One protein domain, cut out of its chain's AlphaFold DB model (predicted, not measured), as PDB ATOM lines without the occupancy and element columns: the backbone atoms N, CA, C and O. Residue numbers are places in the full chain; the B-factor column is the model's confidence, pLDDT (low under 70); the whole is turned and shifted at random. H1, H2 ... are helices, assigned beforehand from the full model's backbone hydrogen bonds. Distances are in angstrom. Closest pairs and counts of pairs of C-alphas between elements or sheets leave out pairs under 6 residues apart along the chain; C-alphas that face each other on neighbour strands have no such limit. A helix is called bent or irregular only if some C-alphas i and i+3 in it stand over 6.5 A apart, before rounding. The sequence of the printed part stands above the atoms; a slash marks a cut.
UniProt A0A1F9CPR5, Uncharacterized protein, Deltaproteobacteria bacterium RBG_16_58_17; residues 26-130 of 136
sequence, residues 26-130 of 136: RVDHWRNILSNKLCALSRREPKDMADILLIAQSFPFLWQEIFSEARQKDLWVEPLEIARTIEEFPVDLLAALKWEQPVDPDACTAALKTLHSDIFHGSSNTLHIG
ATOM      1  N   ARG A  26     154.312 127.810  91.412       85.19
ATOM      2  CA  ARG A  26     155.572 127.245  90.916       85.19
ATOM      3  C   ARG A  26     156.120 126.227  91.905       85.19
ATOM      4  O   ARG A  26     156.958 126.561  92.738       85.19
ATOM      5  N   VAL A  27     155.632 124.999  91.800       88.31
ATOM      6  CA  VAL A  27     156.117 123.834  92.540       88.31
ATOM      7  C   VAL A  27     156.974 122.983  91.613       88.31
ATOM      8  O   VAL A  27     156.738 122.908  90.408       88.31
ATOM      9  N   ASP A  28     158.025 122.388  92.157       88.62
ATOM     10  CA  ASP A  28     158.915 121.542  91.378       88.62
ATOM     11  C   ASP A  28     158.280 120.193  91.030       88.62
ATOM     12  O   ASP A  28     157.423 119.687  91.755       88.62
ATOM     13  N   HIS A  29     158.710 119.600  89.920       91.50
ATOM     14  CA  HIS A  29     158.217 118.295  89.508       91.50
ATOM     15  C   HIS A  29     158.739 117.209  90.461       91.50
ATOM     16  O   HIS A  29     159.911 117.224  90.846       91.50
ATOM     17  N   TRP A  30     157.913 116.214  90.799       93.31
ATOM     18  CA  TRP A  30     158.297 115.152  91.743       93.31
ATOM     19  C   TRP A  30     159.551 114.377  91.304       93.31
ATOM     20  O   TRP A  30     160.347 113.986  92.150       93.31
ATOM     21  N   ARG A  31     159.788 114.223  89.992       93.31
ATOM     22  CA  ARG A  31     161.034 113.646  89.432       93.31
ATOM     23  C   ARG A  31     162.273 114.455  89.815       93.31
ATOM     24  O   ARG A  31     163.299 113.894  90.202       93.31
ATOM     25  N   ASN A  32     162.177 115.784  89.742       91.19
ATOM     26  CA  ASN A  32     163.273 116.665  90.127       91.19
ATOM     27  C   ASN A  32     163.545 116.587  91.631       91.19
ATOM     28  O   ASN A  32     164.700 116.523  92.048       91.19
ATOM     29  N   ILE A  33     162.475 116.530  92.428       93.06
ATOM     30  CA  ILE A  33     162.555 116.354  93.880       93.06
ATOM     31  C   ILE A  33     163.208 115.006  94.207       93.06
ATOM     32  O   ILE A  33     164.183 114.977  94.950       93.06
ATOM     33  N   LEU A  34     162.743 113.907  93.606       95.25
ATOM     34  CA  LEU A  34     163.276 112.563  93.832       95.25
ATOM     35  C   LEU A  34     164.764 112.471  93.488       95.25
ATOM     36  O   LEU A  34     165.556 112.006  94.300       95.25
ATOM     37  N   SER A  35     165.161 112.964  92.313       92.69
ATOM     38  CA  SER A  35     166.574 112.985  91.914       92.69
ATOM     39  C   SER A  35     167.431 113.819  92.874       92.69
ATOM     40  O   SER A  35     168.513 113.374  93.251       92.69
ATOM     41  N   ASN A  36     166.939 114.968  93.354       91.44
ATOM     42  CA  ASN A  36     167.641 115.762  94.370       91.44
ATOM     43  C   ASN A  36     167.782 115.005  95.701       91.44
ATOM     44  O   ASN A  36     168.834 115.078  96.337       91.44
ATOM     45  N   LYS A  37     166.753 114.253  96.112       94.19
ATOM     46  CA  LYS A  37     166.797 113.424  97.324       94.19
ATOM     47  C   LYS A  37     167.799 112.282  97.209       94.19
ATOM     48  O   LYS A  37     168.568 112.070  98.141       94.19
ATOM     49  N   LEU A  38     167.876 111.621  96.054       93.44
ATOM     50  CA  LEU A  38     168.900 110.604  95.789       93.44
ATOM     51  C   LEU A  38     170.321 111.186  95.856       93.44
ATOM     52  O   LEU A  38     171.196 110.570  96.461       93.44
ATOM     53  N   CYS A  39     170.545 112.392  95.320       90.62
ATOM     54  CA  CYS A  39     171.839 113.080  95.431       90.62
ATOM     55  C   CYS A  39     172.205 113.384  96.897       90.62
ATOM     56  O   CYS A  39     173.356 113.236  97.307       90.62
ATOM     57  N   ALA A  40     171.222 113.790  97.708       90.88
ATOM     58  CA  ALA A  40     171.423 114.140  99.114       90.88
ATOM     59  C   ALA A  40     171.530 112.928 100.057       90.88
ATOM     60  O   ALA A  40     172.006 113.088 101.183       90.88
ATOM     61  N   LEU A  41     171.148 111.723  99.612       89.88
ATOM     62  CA  LEU A  41     171.037 110.533 100.465       89.88
ATOM     63  C   LEU A  41     172.355 110.146 101.160       89.88
ATOM     64  O   LEU A  41     172.339 109.562 102.243       89.88
ATOM     65  N   SER A  42     173.503 110.541 100.599       85.44
ATOM     66  CA  SER A  42     174.830 110.374 101.211       85.44
ATOM     67  C   SER A  42     174.964 111.039 102.590       85.44
ATOM     68  O   SER A  42     175.776 110.600 103.404       85.44
ATOM     69  N   ARG A  43     174.140 112.049 102.901       88.69
ATOM     70  CA  ARG A  43     174.075 112.706 104.219       88.69
ATOM     71  C   ARG A  43     173.414 111.837 105.289       88.69
ATOM     72  O   ARG A  43     173.505 112.166 106.469       88.69
ATOM     73  N   ARG A  44     172.752 110.746 104.879       86.38
ATOM     74  CA  ARG A  44     172.006 109.817 105.741       86.38
ATOM     75  C   ARG A  44     170.975 110.532 106.633       86.38
ATOM     76  O   ARG A  44     170.727 110.109 107.760       86.38
ATOM     77  N   GLU A  45     170.365 111.611 106.137       93.19
ATOM     78  CA  GLU A  45     169.273 112.282 106.845       93.19
ATOM     79  C   GLU A  45     167.981 111.449 106.739       93.19
ATOM     80  O   GLU A  45     167.531 111.159 105.627       93.19
ATOM     81  N   PRO A  46     167.318 111.096 107.858       93.94
ATOM     82  CA  PRO A  46     166.133 110.232 107.815       93.94
ATOM     83  C   PRO A  46     164.961 110.806 107.014       93.94
ATOM     84  O   PRO A  46     164.162 110.061 106.455       93.94
ATOM     85  N   LYS A  47     164.874 112.139 106.928       93.75
ATOM     86  CA  LYS A  47     163.849 112.827 106.134       93.75
ATOM     87  C   LYS A  47     164.004 112.574 104.640       93.75
ATOM     88  O   LYS A  47     162.997 112.428 103.962       93.75
ATOM     89  N   ASP A  48     165.234 112.486 104.137       95.19
ATOM     90  CA  ASP A  48     165.452 112.204 102.718       95.19
ATOM     91  C   ASP A  48     165.003 110.777 102.370       95.19
ATOM     92  O   ASP A  48     164.387 110.571 101.327       95.19
ATOM     93  N   MET A  49     165.220 109.810 103.273       95.44
ATOM     94  CA  MET A  49     164.703 108.443 103.116       95.44
ATOM     95  C   MET A  49     163.169 108.404 103.132       95.44
ATOM     96  O   MET A  49     162.557 107.755 102.283       95.44
ATOM     97  N   ALA A  50     162.545 109.127 104.067       94.75
ATOM     98  CA  ALA A  50     161.090 109.254 104.138       94.75
ATOM     99  C   ALA A  50     160.502 109.863 102.853       94.75
ATOM    100  O   ALA A  50     159.548 109.319 102.300       94.75
ATOM    101  N   ASP A  51     161.101 110.942 102.337       95.44
ATOM    102  CA  ASP A  51     160.659 111.589 101.100       95.44
ATOM    103  C   ASP A  51     160.755 110.632  99.897       95.44
ATOM    104  O   ASP A  51     159.827 110.561  99.090       95.44
ATOM    105  N   ILE A  52     161.841 109.852  99.783       96.12
ATOM    106  CA  ILE A  52     162.001 108.848  98.716       96.12
ATOM    107  C   ILE A  52     160.905 107.780  98.803       96.12
ATOM    108  O   ILE A  52     160.289 107.467  97.784       96.12
ATOM    109  N   LEU A  53     160.637 107.246 100.000       94.88
ATOM    110  CA  LEU A  53     159.587 106.246 100.213       94.88
ATOM    111  C   LEU A  53     158.208 106.785  99.821       94.88
ATOM    112  O   LEU A  53     157.486 106.123  99.080       94.88
ATOM    113  N   LEU A  54     157.861 107.993 100.267       94.19
ATOM    114  CA  LEU A  54     156.568 108.610  99.972       94.19
ATOM    115  C   LEU A  54     156.385 108.875  98.475       94.19
ATOM    116  O   LEU A  54     155.320 108.595  97.919       94.19
ATOM    117  N   ILE A  55     157.424 109.365  97.791       95.62
ATOM    118  CA  ILE A  55     157.377 109.575  96.339       95.62
ATOM    119  C   ILE A  55     157.253 108.231  95.609       95.62
ATOM    120  O   ILE A  55     156.428 108.103  94.704       95.62
ATOM    121  N   ALA A  56     158.019 107.215  96.014       96.06
ATOM    122  CA  ALA A  56     157.945 105.877  95.433       96.06
ATOM    123  C   ALA A  56     156.580 105.205  95.671       96.06
ATOM    124  O   ALA A  56     156.088 104.489  94.809       96.06
ATOM    125  N   GLN A  57     155.905 105.467  96.784       94.06
ATOM    126  CA  GLN A  57     154.530 104.990  96.979       94.06
ATOM    127  C   GLN A  57     153.513 105.745  96.115       94.06
ATOM    128  O   GLN A  57     152.499 105.180  95.717       94.06
ATOM    129  N   SER A  58     153.781 107.014  95.806       94.12
ATOM    130  CA  SER A  58     152.815 107.894  95.142       94.12
ATOM    131  C   SER A  58     152.813 107.783  93.616       94.12
ATOM    132  O   SER A  58     151.790 108.068  92.994       94.12
ATOM    133  N   PHE A  59     153.937 107.408  92.991       94.31
ATOM    134  CA  PHE A  59     154.093 107.515  91.536       94.31
ATOM    135  C   PHE A  59     154.653 106.244  90.878       94.31
ATOM    136  O   PHE A  59     155.656 105.700  91.343       94.31
ATOM    137  N   PRO A  60     154.092 105.803  89.735       94.94
ATOM    138  CA  PRO A  60     154.726 104.802  88.885       94.94
ATOM    139  C   PRO A  60     155.896 105.413  88.100       94.94
ATOM    140  O   PRO A  60     155.752 106.477  87.498       94.94
ATOM    141  N   PHE A  61     157.044 104.731  88.063       95.25
ATOM    142  CA  PHE A  61     158.203 105.123  87.248       95.25
ATOM    143  C   PHE A  61     159.218 103.981  87.092       95.25
ATOM    144  O   PHE A  61     159.077 102.924  87.705       95.25
ATOM    145  N   LEU A  62     160.254 104.208  86.277       96.06
ATOM    146  CA  LEU A  62     161.407 103.320  86.111       96.06
ATOM    147  C   LEU A  62     162.613 103.871  86.877       96.06
ATOM    148  O   LEU A  62     163.013 105.014  86.648       96.06
ATOM    149  N   TRP A  63     163.232 103.070  87.751       95.75
ATOM    150  CA  TRP A  63     164.406 103.517  88.512       95.75
ATOM    151  C   TRP A  63     165.568 103.895  87.602       95.75
ATOM    152  O   TRP A  63     166.212 104.919  87.823       95.75
ATOM    153  N   GLN A  64     165.796 103.121  86.539       94.12
ATOM    154  CA  GLN A  64     166.853 103.396  85.569       94.12
ATOM    155  C   GLN A  64     166.757 104.813  84.981       94.12
ATOM    156  O   GLN A  64     167.782 105.482  84.835       94.12
ATOM    157  N   GLU A  65     165.542 105.291  84.692       93.19
ATOM    158  CA  GLU A  65     165.336 106.664  84.228       93.19
ATOM    159  C   GLU A  65     165.728 107.663  85.316       93.19
ATOM    160  O   GLU A  65     166.586 108.506  85.074       93.19
ATOM    161  N   ILE A  66     165.193 107.530  86.532       94.50
ATOM    162  CA  ILE A  66     165.479 108.447  87.648       94.50
ATOM    163  C   ILE A  66     166.985 108.541  87.947       94.50
ATOM    164  O   ILE A  66     167.505 109.630  88.186       94.50
ATOM    165  N   PHE A  67     167.714 107.427  87.885       93.25
ATOM    166  CA  PHE A  67     169.169 107.430  88.047       93.25
ATOM    167  C   PHE A  67     169.893 108.127  86.893       93.25
ATOM    168  O   PHE A  67     170.855 108.857  87.130       93.25
ATOM    169  N   SER A  68     169.432 107.946  85.651       90.31
ATOM    170  CA  SER A  68     169.977 108.696  84.514       90.31
ATOM    171  C   SER A  68     169.799 110.208  84.688       90.31
ATOM    172  O   SER A  68     170.709 110.966  84.360       90.31
ATOM    173  N   GLU A  69     168.683 110.635  85.283       89.56
ATOM    174  CA  GLU A  69     168.394 112.038  85.575       89.56
ATOM    175  C   GLU A  69     169.273 112.588  86.698       89.56
ATOM    176  O   GLU A  69     169.856 113.663  86.574       89.56
ATOM    177  N   ALA A  70     169.398 111.836  87.795       89.19
ATOM    178  CA  ALA A  70     170.207 112.225  88.943       89.19
ATOM    179  C   ALA A  70     171.694 112.369  88.578       89.19
ATOM    180  O   ALA A  70     172.330 113.340  88.984       89.19
ATOM    181  N   ARG A  71     172.226 111.482  87.727       89.25
ATOM    182  CA  ARG A  71     173.619 111.546  87.249       89.25
ATOM    183  C   ARG A  71     173.947 112.790  86.424       89.25
ATOM    184  O   ARG A  71     175.112 113.164  86.342       89.25
ATOM    185  N   GLN A  72     172.955 113.448  85.822       85.50
ATOM    186  CA  GLN A  72     173.186 114.732  85.149       85.50
ATOM    187  C   GLN A  72     173.432 115.878  86.136       85.50
ATOM    188  O   GLN A  72     173.964 116.916  85.745       85.50
ATOM    189  N   LYS A  73     173.048 115.694  87.403       82.12
ATOM    190  CA  LYS A  73     173.241 116.664  88.484       82.12
ATOM    191  C   LYS A  73     174.473 116.337  89.314       82.12
ATOM    192  O   LYS A  73     175.252 117.231  89.627       82.12
ATOM    193  N   ASP A  74     174.639 115.064  89.659       80.81
ATOM    194  CA  ASP A  74     175.733 114.587  90.491       80.81
ATOM    195  C   ASP A  74     176.195 113.199  90.026       80.81
ATOM    196  O   ASP A  74     175.467 112.208  90.116       80.81
ATOM    197  N   LEU A  75     177.431 113.132  89.524       75.62
ATOM    198  CA  LEU A  75     178.038 111.909  88.993       75.62
ATOM    199  C   LEU A  75     178.265 110.836  90.066       75.62
ATOM    200  O   LEU A  75     178.516 109.687  89.714       75.62
ATOM    201  N   TRP A  76     178.197 111.188  91.355       78.69
ATOM    202  CA  TRP A  76     178.323 110.219  92.444       78.69
ATOM    203  C   TRP A  76     177.119 109.271  92.536       78.69
ATOM    204  O   TRP A  76     177.249 108.187  93.104       78.69
ATOM    205  N   VAL A  77     175.952 109.647  92.002       82.94
ATOM    206  CA  VAL A  77     174.715 108.883  92.200       82.94
ATOM    207  C   VAL A  77     174.769 107.548  91.452       82.94
ATOM    208  O   VAL A  77     174.373 107.426  90.292       82.94
ATOM    209  N   GLU A  78     175.238 106.528  92.167       89.50
ATOM    210  CA  GLU A  78     175.383 105.165  91.679       89.50
ATOM    211  C   GLU A  78     174.322 104.240  92.298       89.50
ATOM    212  O   GLU A  78     174.226 104.152  93.526       89.50
ATOM    213  N   PRO A  79     173.528 103.513  91.480       92.06
ATOM    214  CA  PRO A  79     172.426 102.682  91.965       92.06
ATOM    215  C   PRO A  79     172.824 101.694  93.058       92.06
ATOM    216  O   PRO A  79     172.092 101.534  94.027       92.06
ATOM    217  N   LEU A  80     173.997 101.065  92.934       91.56
ATOM    218  CA  LEU A  80     174.470 100.069  93.895       91.56
ATOM    219  C   LEU A  80     174.773 100.684  95.270       91.56
ATOM    220  O   LEU A  80     174.454 100.098  96.301       91.56
ATOM    221  N   GLU A  81     175.347 101.885  95.287       91.69
ATOM    222  CA  GLU A  81     175.661 102.612  96.517       91.69
ATOM    223  C   GLU A  81     174.393 103.094  97.225       91.69
ATOM    224  O   GLU A  81     174.273 102.997  98.451       91.69
ATOM    225  N   ILE A  82     173.416 103.560  96.448       93.19
ATOM    226  CA  ILE A  82     172.101 103.948  96.958       93.19
ATOM    227  C   ILE A  82     171.342 102.728  97.487       93.19
ATOM    228  O   ILE A  82     170.826 102.783  98.602       93.19
ATOM    229  N   ALA A  83     171.322 101.619  96.743       94.56
ATOM    230  CA  ALA A  83     170.705 100.361  97.161       94.56
ATOM    231  C   ALA A  83     171.278  99.885  98.503       94.56
ATOM    232  O   ALA A  83     170.522  99.638  99.441       94.56
ATOM    233  N   ARG A  84     172.609  99.863  98.633       93.44
ATOM    234  CA  ARG A  84     173.287  99.530  99.891       93.44
ATOM    235  C   ARG A  84     172.917 100.492 101.020       93.44
ATOM    236  O   ARG A  84     172.643 100.060 102.133       93.44
ATOM    237  N   THR A  85     172.882 101.795 100.743       93.50
ATOM    238  CA  THR A  85     172.507 102.808 101.746       93.50
ATOM    239  C   THR A  85     171.079 102.602 102.257       93.50
ATOM    240  O   THR A  85     170.826 102.813 103.439       93.50
ATOM    241  N   ILE A  86     170.159 102.181 101.385       94.25
ATOM    242  CA  ILE A  86     168.773 101.849 101.739       94.25
ATOM    243  C   ILE A  86     168.711 100.565 102.571       94.25
ATOM    244  O   ILE A  86     168.009 100.536 103.577       94.25
ATOM    245  N   GLU A  87     169.453  99.525 102.187       94.50
ATOM    246  CA  GLU A  87     169.500  98.249 102.915       94.50
ATOM    247  C   GLU A  87     170.070  98.408 104.335       94.50
ATOM    248  O   GLU A  87     169.539  97.845 105.290       94.50
ATOM    249  N   GLU A  88     171.122  99.215 104.490       94.44
ATOM    250  CA  GLU A  88     171.756  99.512 105.780       94.44
ATOM    251  C   GLU A  88     170.970 100.523 106.632       94.44
ATOM    252  O   GLU A  88     171.381 100.832 107.756       94.44
ATOM    253  N   PHE A  89     169.880 101.097 106.112       94.25
ATOM    254  CA  PHE A  89     169.186 102.187 106.781       94.25
ATOM    255  C   PHE A  89     168.454 101.690 108.044       94.25
ATOM    256  O   PHE A  89     167.571 100.834 107.956       94.25
ATOM    257  N   PRO A  90     168.747 102.247 109.232       93.81
ATOM    258  CA  PRO A  90     168.073 101.849 110.463       93.81
ATOM    259  C   PRO A  90     166.641 102.404 110.503       93.81
ATOM    260  O   PRO A  90     166.428 103.605 110.680       93.81
ATOM    261  N   VAL A  91     165.649 101.516 110.378       92.06
ATOM    262  CA  VAL A  91     164.217 101.872 110.316       92.06
ATOM    263  C   VAL A  91     163.729 102.677 111.528       92.06
ATOM    264  O   VAL A  91     162.861 103.536 111.383       92.06
ATOM    265  N   ASP A  92     164.344 102.499 112.699       91.62
ATOM    266  CA  ASP A  92     164.025 103.255 113.917       91.62
ATOM    267  C   ASP A  92     164.182 104.774 113.731       91.62
ATOM    268  O   ASP A  92     163.480 105.565 114.364       91.62
ATOM    269  N   LEU A  93     165.066 105.207 112.820       92.75
ATOM    270  CA  LEU A  93     165.215 106.624 112.491       92.75
ATOM    271  C   LEU A  93     164.005 107.186 111.738       92.75
ATOM    272  O   LEU A  93     163.747 108.384 111.854       92.75
ATOM    273  N   LEU A  94     163.258 106.355 110.999       92.06
ATOM    274  CA  LEU A  94     161.979 106.760 110.413       92.06
ATOM    275  C   LEU A  94     160.920 106.894 111.505       92.06
ATOM    276  O   LEU A  94     160.219 107.900 111.531       92.06
ATOM    277  N   ALA A  95     160.845 105.953 112.447       86.50
ATOM    278  CA  ALA A  95     159.887 106.016 113.555       86.50
ATOM    279  C   ALA A  95     160.086 107.256 114.452       86.50
ATOM    280  O   ALA A  95     159.131 107.775 115.025       86.50
ATOM    281  N   ALA A  96     161.318 107.770 114.543       89.00
ATOM    282  CA  ALA A  96     161.645 108.979 115.299       89.00
ATOM    283  C   ALA A  96     161.229 110.299 114.613       89.00
ATOM    284  O   ALA A  96     161.315 111.370 115.228       89.00
ATOM    285  N   LEU A  97     160.813 110.265 113.341       91.81
ATOM    286  CA  LEU A  97     160.347 111.457 112.634       91.81
ATOM    287  C   LEU A  97     158.973 111.911 113.141       91.81
ATOM    288  O   LEU A  97     158.181 111.156 113.698       91.81
ATOM    289  N   LYS A  98     158.686 113.198 112.935       90.94
ATOM    290  CA  LYS A  98     157.370 113.771 113.229       90.94
ATOM    291  C   LYS A  98     156.444 113.520 112.051       90.94
ATOM    292  O   LYS A  98     156.422 114.318 111.117       90.94
ATOM    293  N   TRP A  99     155.710 112.425 112.120       90.75
ATOM    294  CA  TRP A  99     154.674 112.098 111.156       90.75
ATOM    295  C   TRP A  99     153.335 112.728 111.536       90.75
ATOM    296  O   TRP A  99     153.086 113.019 112.708       90.75
ATOM    297  N   GLU A 100     152.476 112.947 110.542       89.06
ATOM    298  CA  GLU A 100     151.083 113.335 110.790       89.06
ATOM    299  C   GLU A 100     150.283 112.158 111.368       89.06
ATOM    300  O   GLU A 100     149.492 112.344 112.292       89.06
ATOM    301  N   GLN A 101     150.544 110.945 110.869       85.75
ATOM    302  CA  GLN A 101     150.019 109.681 111.382       85.75
ATOM    303  C   GLN A 101     151.182 108.764 111.786       85.75
ATOM    304  O   GLN A 101     152.249 108.859 111.192       85.75
ATOM    305  N   PRO A 102     151.049 107.931 112.832       81.94
ATOM    306  CA  PRO A 102     152.128 107.032 113.222       81.94
ATOM    307  C   PRO A 102     152.427 105.984 112.142       81.94
ATOM    308  O   PRO A 102     151.539 105.208 111.796       81.94
ATOM    309  N   VAL A 103     153.696 105.903 111.735       86.69
ATOM    310  CA  VAL A 103     154.187 104.876 110.806       86.69
ATOM    311  C   VAL A 103     154.314 103.516 111.465       86.69
ATOM    312  O   VAL A 103     154.826 103.399 112.580       86.69
ATOM    313  N   ASP A 104     153.917 102.478 110.733       89.56
ATOM    314  CA  ASP A 104     154.216 101.090 111.071       89.56
ATOM    315  C   ASP A 104     155.679 100.752 110.698       89.56
ATOM    316  O   ASP A 104     156.031 100.757 109.510       89.56
ATOM    317  N   PRO A 105     156.559 100.449 111.675       88.69
ATOM    318  CA  PRO A 105     157.951 100.093 111.405       88.69
ATOM    319  C   PRO A 105     158.111  98.846 110.526       88.69
ATOM    320  O   PRO A 105     159.065  98.770 109.741       88.69
ATOM    321  N   ASP A 106     157.188  97.886 110.613       91.12
ATOM    322  CA  ASP A 106     157.238  96.670 109.799       91.12
ATOM    323  C   ASP A 106     156.907  96.992 108.336       91.12
ATOM    324  O   ASP A 106     157.613  96.547 107.423       91.12
ATOM    325  N   ALA A 107     155.908  97.852 108.109       90.88
ATOM    326  CA  ALA A 107     155.584  98.373 106.784       90.88
ATOM    327  C   ALA A 107     156.748  99.181 106.189       90.88
ATOM    328  O   ALA A 107     157.115  98.968 105.031       90.88
ATOM    329  N   CYS A 108     157.390 100.047 106.980       92.69
ATOM    330  CA  CYS A 108     158.589 100.780 106.559       92.69
ATOM    331  C   CYS A 108     159.732  99.832 106.172       92.69
ATOM    332  O   CYS A 108     160.363 100.010 105.132       92.69
ATOM    333  N   THR A 109     159.978  98.792 106.971       94.19
ATOM    334  CA  THR A 109     161.015  97.789 106.688       94.19
ATOM    335  C   THR A 109     160.726  97.036 105.392       94.19
ATOM    336  O   THR A 109     161.624  96.832 104.572       94.19
ATOM    337  N   ALA A 110     159.474  96.625 105.176       94.44
ATOM    338  CA  ALA A 110     159.059  95.981 103.936       94.44
ATOM    339  C   ALA A 110     159.225  96.922 102.733       94.44
ATOM    340  O   ALA A 110     159.772  96.517 101.707       94.44
ATOM    341  N   ALA A 111     158.837  98.190 102.880       94.81
ATOM    342  CA  ALA A 111     158.974  99.199 101.839       94.81
ATOM    343  C   ALA A 111     160.442  99.454 101.464       94.81
ATOM    344  O   ALA A 111     160.764  99.487 100.278       94.81
ATOM    345  N   LEU A 112     161.347  99.555 102.446       95.44
ATOM    346  CA  LEU A 112     162.790  99.691 102.210       95.44
ATOM    347  C   LEU A 112     163.367  98.480 101.466       95.44
ATOM    348  O   LEU A 112     164.175  98.653 100.558       95.44
ATOM    349  N   LYS A 113     162.923  97.257 101.787       95.88
ATOM    350  CA  LYS A 113     163.343  96.040 101.069       95.88
ATOM    351  C   LYS A 113     162.889  96.041  99.611       95.88
ATOM    352  O   LYS A 113     163.679  95.693  98.734       95.88
ATOM    353  N   THR A 114     161.646  96.442  99.350       96.12
ATOM    354  CA  THR A 114     161.125  96.596  97.984       96.12
ATOM    355  C   THR A 114     161.915  97.654  97.224       96.12
ATOM    356  O   THR A 114     162.389  97.392  96.123       96.12
ATOM    357  N   LEU A 115     162.141  98.814  97.848       95.69
ATOM    358  CA  LEU A 115     162.912  99.914  97.275       95.69
ATOM    359  C   LEU A 115     164.337  99.476  96.907       95.69
ATOM    360  O   LEU A 115     164.782  99.699  95.784       95.69
ATOM    361  N   HIS A 116     165.023  98.802  97.834       96.06
ATOM    362  CA  HIS A 116     166.338  98.205  97.607       96.06
ATOM    363  C   HIS A 116     166.318  97.261  96.399       96.06
ATOM    364  O   HIS A 116     167.132  97.418  95.491       96.06
ATOM    365  N   SER A 117     165.374  96.315  96.364       96.38
ATOM    366  CA  SER A 117     165.264  95.342  95.276       96.38
ATOM    367  C   SER A 117     165.032  96.019  93.927       96.38
ATOM    368  O   SER A 117     165.731  95.706  92.963       96.38
ATOM    369  N   ASP A 118     164.089  96.954  93.847       96.56
ATOM    370  CA  ASP A 118     163.757  97.621  92.589       96.56
ATOM    371  C   ASP A 118     164.943  98.440  92.052       96.56
ATOM    372  O   ASP A 118     165.239  98.408  90.856       96.56
ATOM    373  N   ILE A 119     165.663  99.136  92.939       95.81
ATOM    374  CA  ILE A 119     166.855  99.915  92.580       95.81
ATOM    375  C   ILE A 119     167.999  98.997  92.153       95.81
ATOM    376  O   ILE A 119     168.629  99.252  91.126       95.81
ATOM    377  N   PHE A 120     168.259  97.929  92.910       95.25
ATOM    378  CA  PHE A 120     169.344  96.989  92.632       95.25
ATOM    379  C   PHE A 120     169.193  96.334  91.253       95.25
ATOM    380  O   PHE A 120     170.169  96.196  90.518       95.25
ATOM    381  N   HIS A 121     167.962  95.982  90.870       93.81
ATOM    382  CA  HIS A 121     167.666  95.404  89.557       93.81
ATOM    383  C   HIS A 121     167.422  96.458  88.464       93.81
ATOM    384  O   HIS A 121     167.279  96.097  87.295       93.81
ATOM    385  N   GLY A 122     167.360  97.746  88.818       92.50
ATOM    386  CA  GLY A 122     167.032  98.835  87.897       92.50
ATOM    387  C   GLY A 122     165.632  98.717  87.283       92.50
ATOM    388  O   GLY A 122     165.425  99.159  86.153       92.50
ATOM    389  N   SER A 123     164.684  98.093  87.986       93.88
ATOM    390  CA  SER A 123     163.353  97.775  87.469       93.88
ATOM    391  C   SER A 123     162.363  98.935  87.616       93.88
ATOM    392  O   SER A 123     162.690 100.039  88.065       93.88
ATOM    393  N   SER A 124     161.114  98.691  87.222       96.12
ATOM    394  CA  SER A 124     159.999  99.557  87.593       96.12
ATOM    395  C   SER A 124     159.881  99.658  89.109       96.12
ATOM    396  O   SER A 124     160.099  98.676  89.814       96.12
ATOM    397  N   ASN A 125     159.484 100.830  89.590       96.06
ATOM    398  CA  ASN A 125     159.081 101.026  90.970       96.06
ATOM    399  C   ASN A 125     157.806 100.220  91.244       96.06
ATOM    400  O   ASN A 125     156.747 100.539  90.706       96.06
ATOM    401  N   THR A 126     157.894  99.182  92.064       95.00
ATOM    402  CA  THR A 126     156.773  98.309  92.435       95.00
ATOM    403  C   THR A 126     156.086  98.756  93.721       95.00
ATOM    404  O   THR A 126     154.947  98.359  93.980       95.00
ATOM    405  N   LEU A 127     156.714  99.655  94.485       93.25
ATOM    406  CA  LEU A 127     156.176 100.162  95.745       93.25
ATOM    407  C   LEU A 127     154.854 100.929  95.556       93.25
ATOM    408  O   LEU A 127     153.994 100.873  96.430       93.25
ATOM    409  N   HIS A 128     154.641 101.556  94.393       90.19
ATOM    410  CA  HIS A 128     153.379 102.240  94.067       90.19
ATOM    411  C   HIS A 128     152.179 101.288  93.882       90.19
ATOM    412  O   HIS A 128     151.033 101.722  93.949       90.19
ATOM    413  N   ILE A 129     152.423  99.998  93.603       75.44
ATOM    414  CA  ILE A 129     151.371  98.987  93.379       75.44
ATOM    415  C   ILE A 129     150.891  98.422  94.719       75.44
ATOM    416  O   ILE A 129     149.723  98.073  94.881       75.44
ATOM    417  N   GLY A 130     151.798  98.340  95.692       57.47
ATOM    418  CA  GLY A 130     151.580  97.721  96.994       57.47
ATOM    419  C   GLY A 130     150.895  98.613  98.022       57.47
ATOM    420  O   GLY A 130     151.218  98.474  99.196       57.47
TER     421      GLY A 130
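What this domain is: This is residues 26 to 130 of the 136 residues of an uncharacterized protein of Deltaproteobacteria bacterium RBG_16_58_17 (UniProt A0A1F9CPR5). Two helix pairs cross: the hairpin H1 and H2 packs over the side-by-side H4 and H6, with H3 at one end and short H5 at the other. The printed part has 105 residues with six named helices, H1 to H6 in order, and no named strand: all helix. It is compact, radius of gyration of the C-alphas 12.9 A, spanning 35 by 34 by 27 A.

Where its parts are: H1, residues 30 to 43, begins at C-alpha 30 (158.297, 115.152, 91.743), measures 20.3 A and is irregular: C-alphas 39 and 42 are 7.0 A apart. H2 is residues 46 to 58, H3 63 to 71, H4 79 to 87, H5 92 to 95. H6, residues 105 to 121, 24.4 A, ends at C-alpha 121 (167.666, 95.404, 89.557).

How they stand to each other: For each two helices that touch, the closest C-alphas are named with their distance. H1 touches H2 at a shallow tilt of 29 degrees, opposite ways: Lys 37 and Asp 48, 5.7 A. H1 touches H3: Ser 35 and Ala 70, 4.8 A. H2, with residues 53 to 56 alone, touches H6, about perpendicular at 75 degrees: Leu 53 and Ala 111, 7.3 A. H4 touches H6, 17 degrees, shallow, opposite ways: Ala 83 and His 116, 4.9 A. H5 touches H2: Pro 46 and Leu 93, 6.0 A. Every O i to N i+4 pair is within hydrogen-bond range in H2, H3, H4 and H6, and 8 of 10 in H1; H5 is too short for one.

The domain as a whole: C-alphas of Arg 26 and Asp 106 are farthest apart, 36.0 A. The printed part has no cut and no long link. Residue 130 has pLDDT under 70.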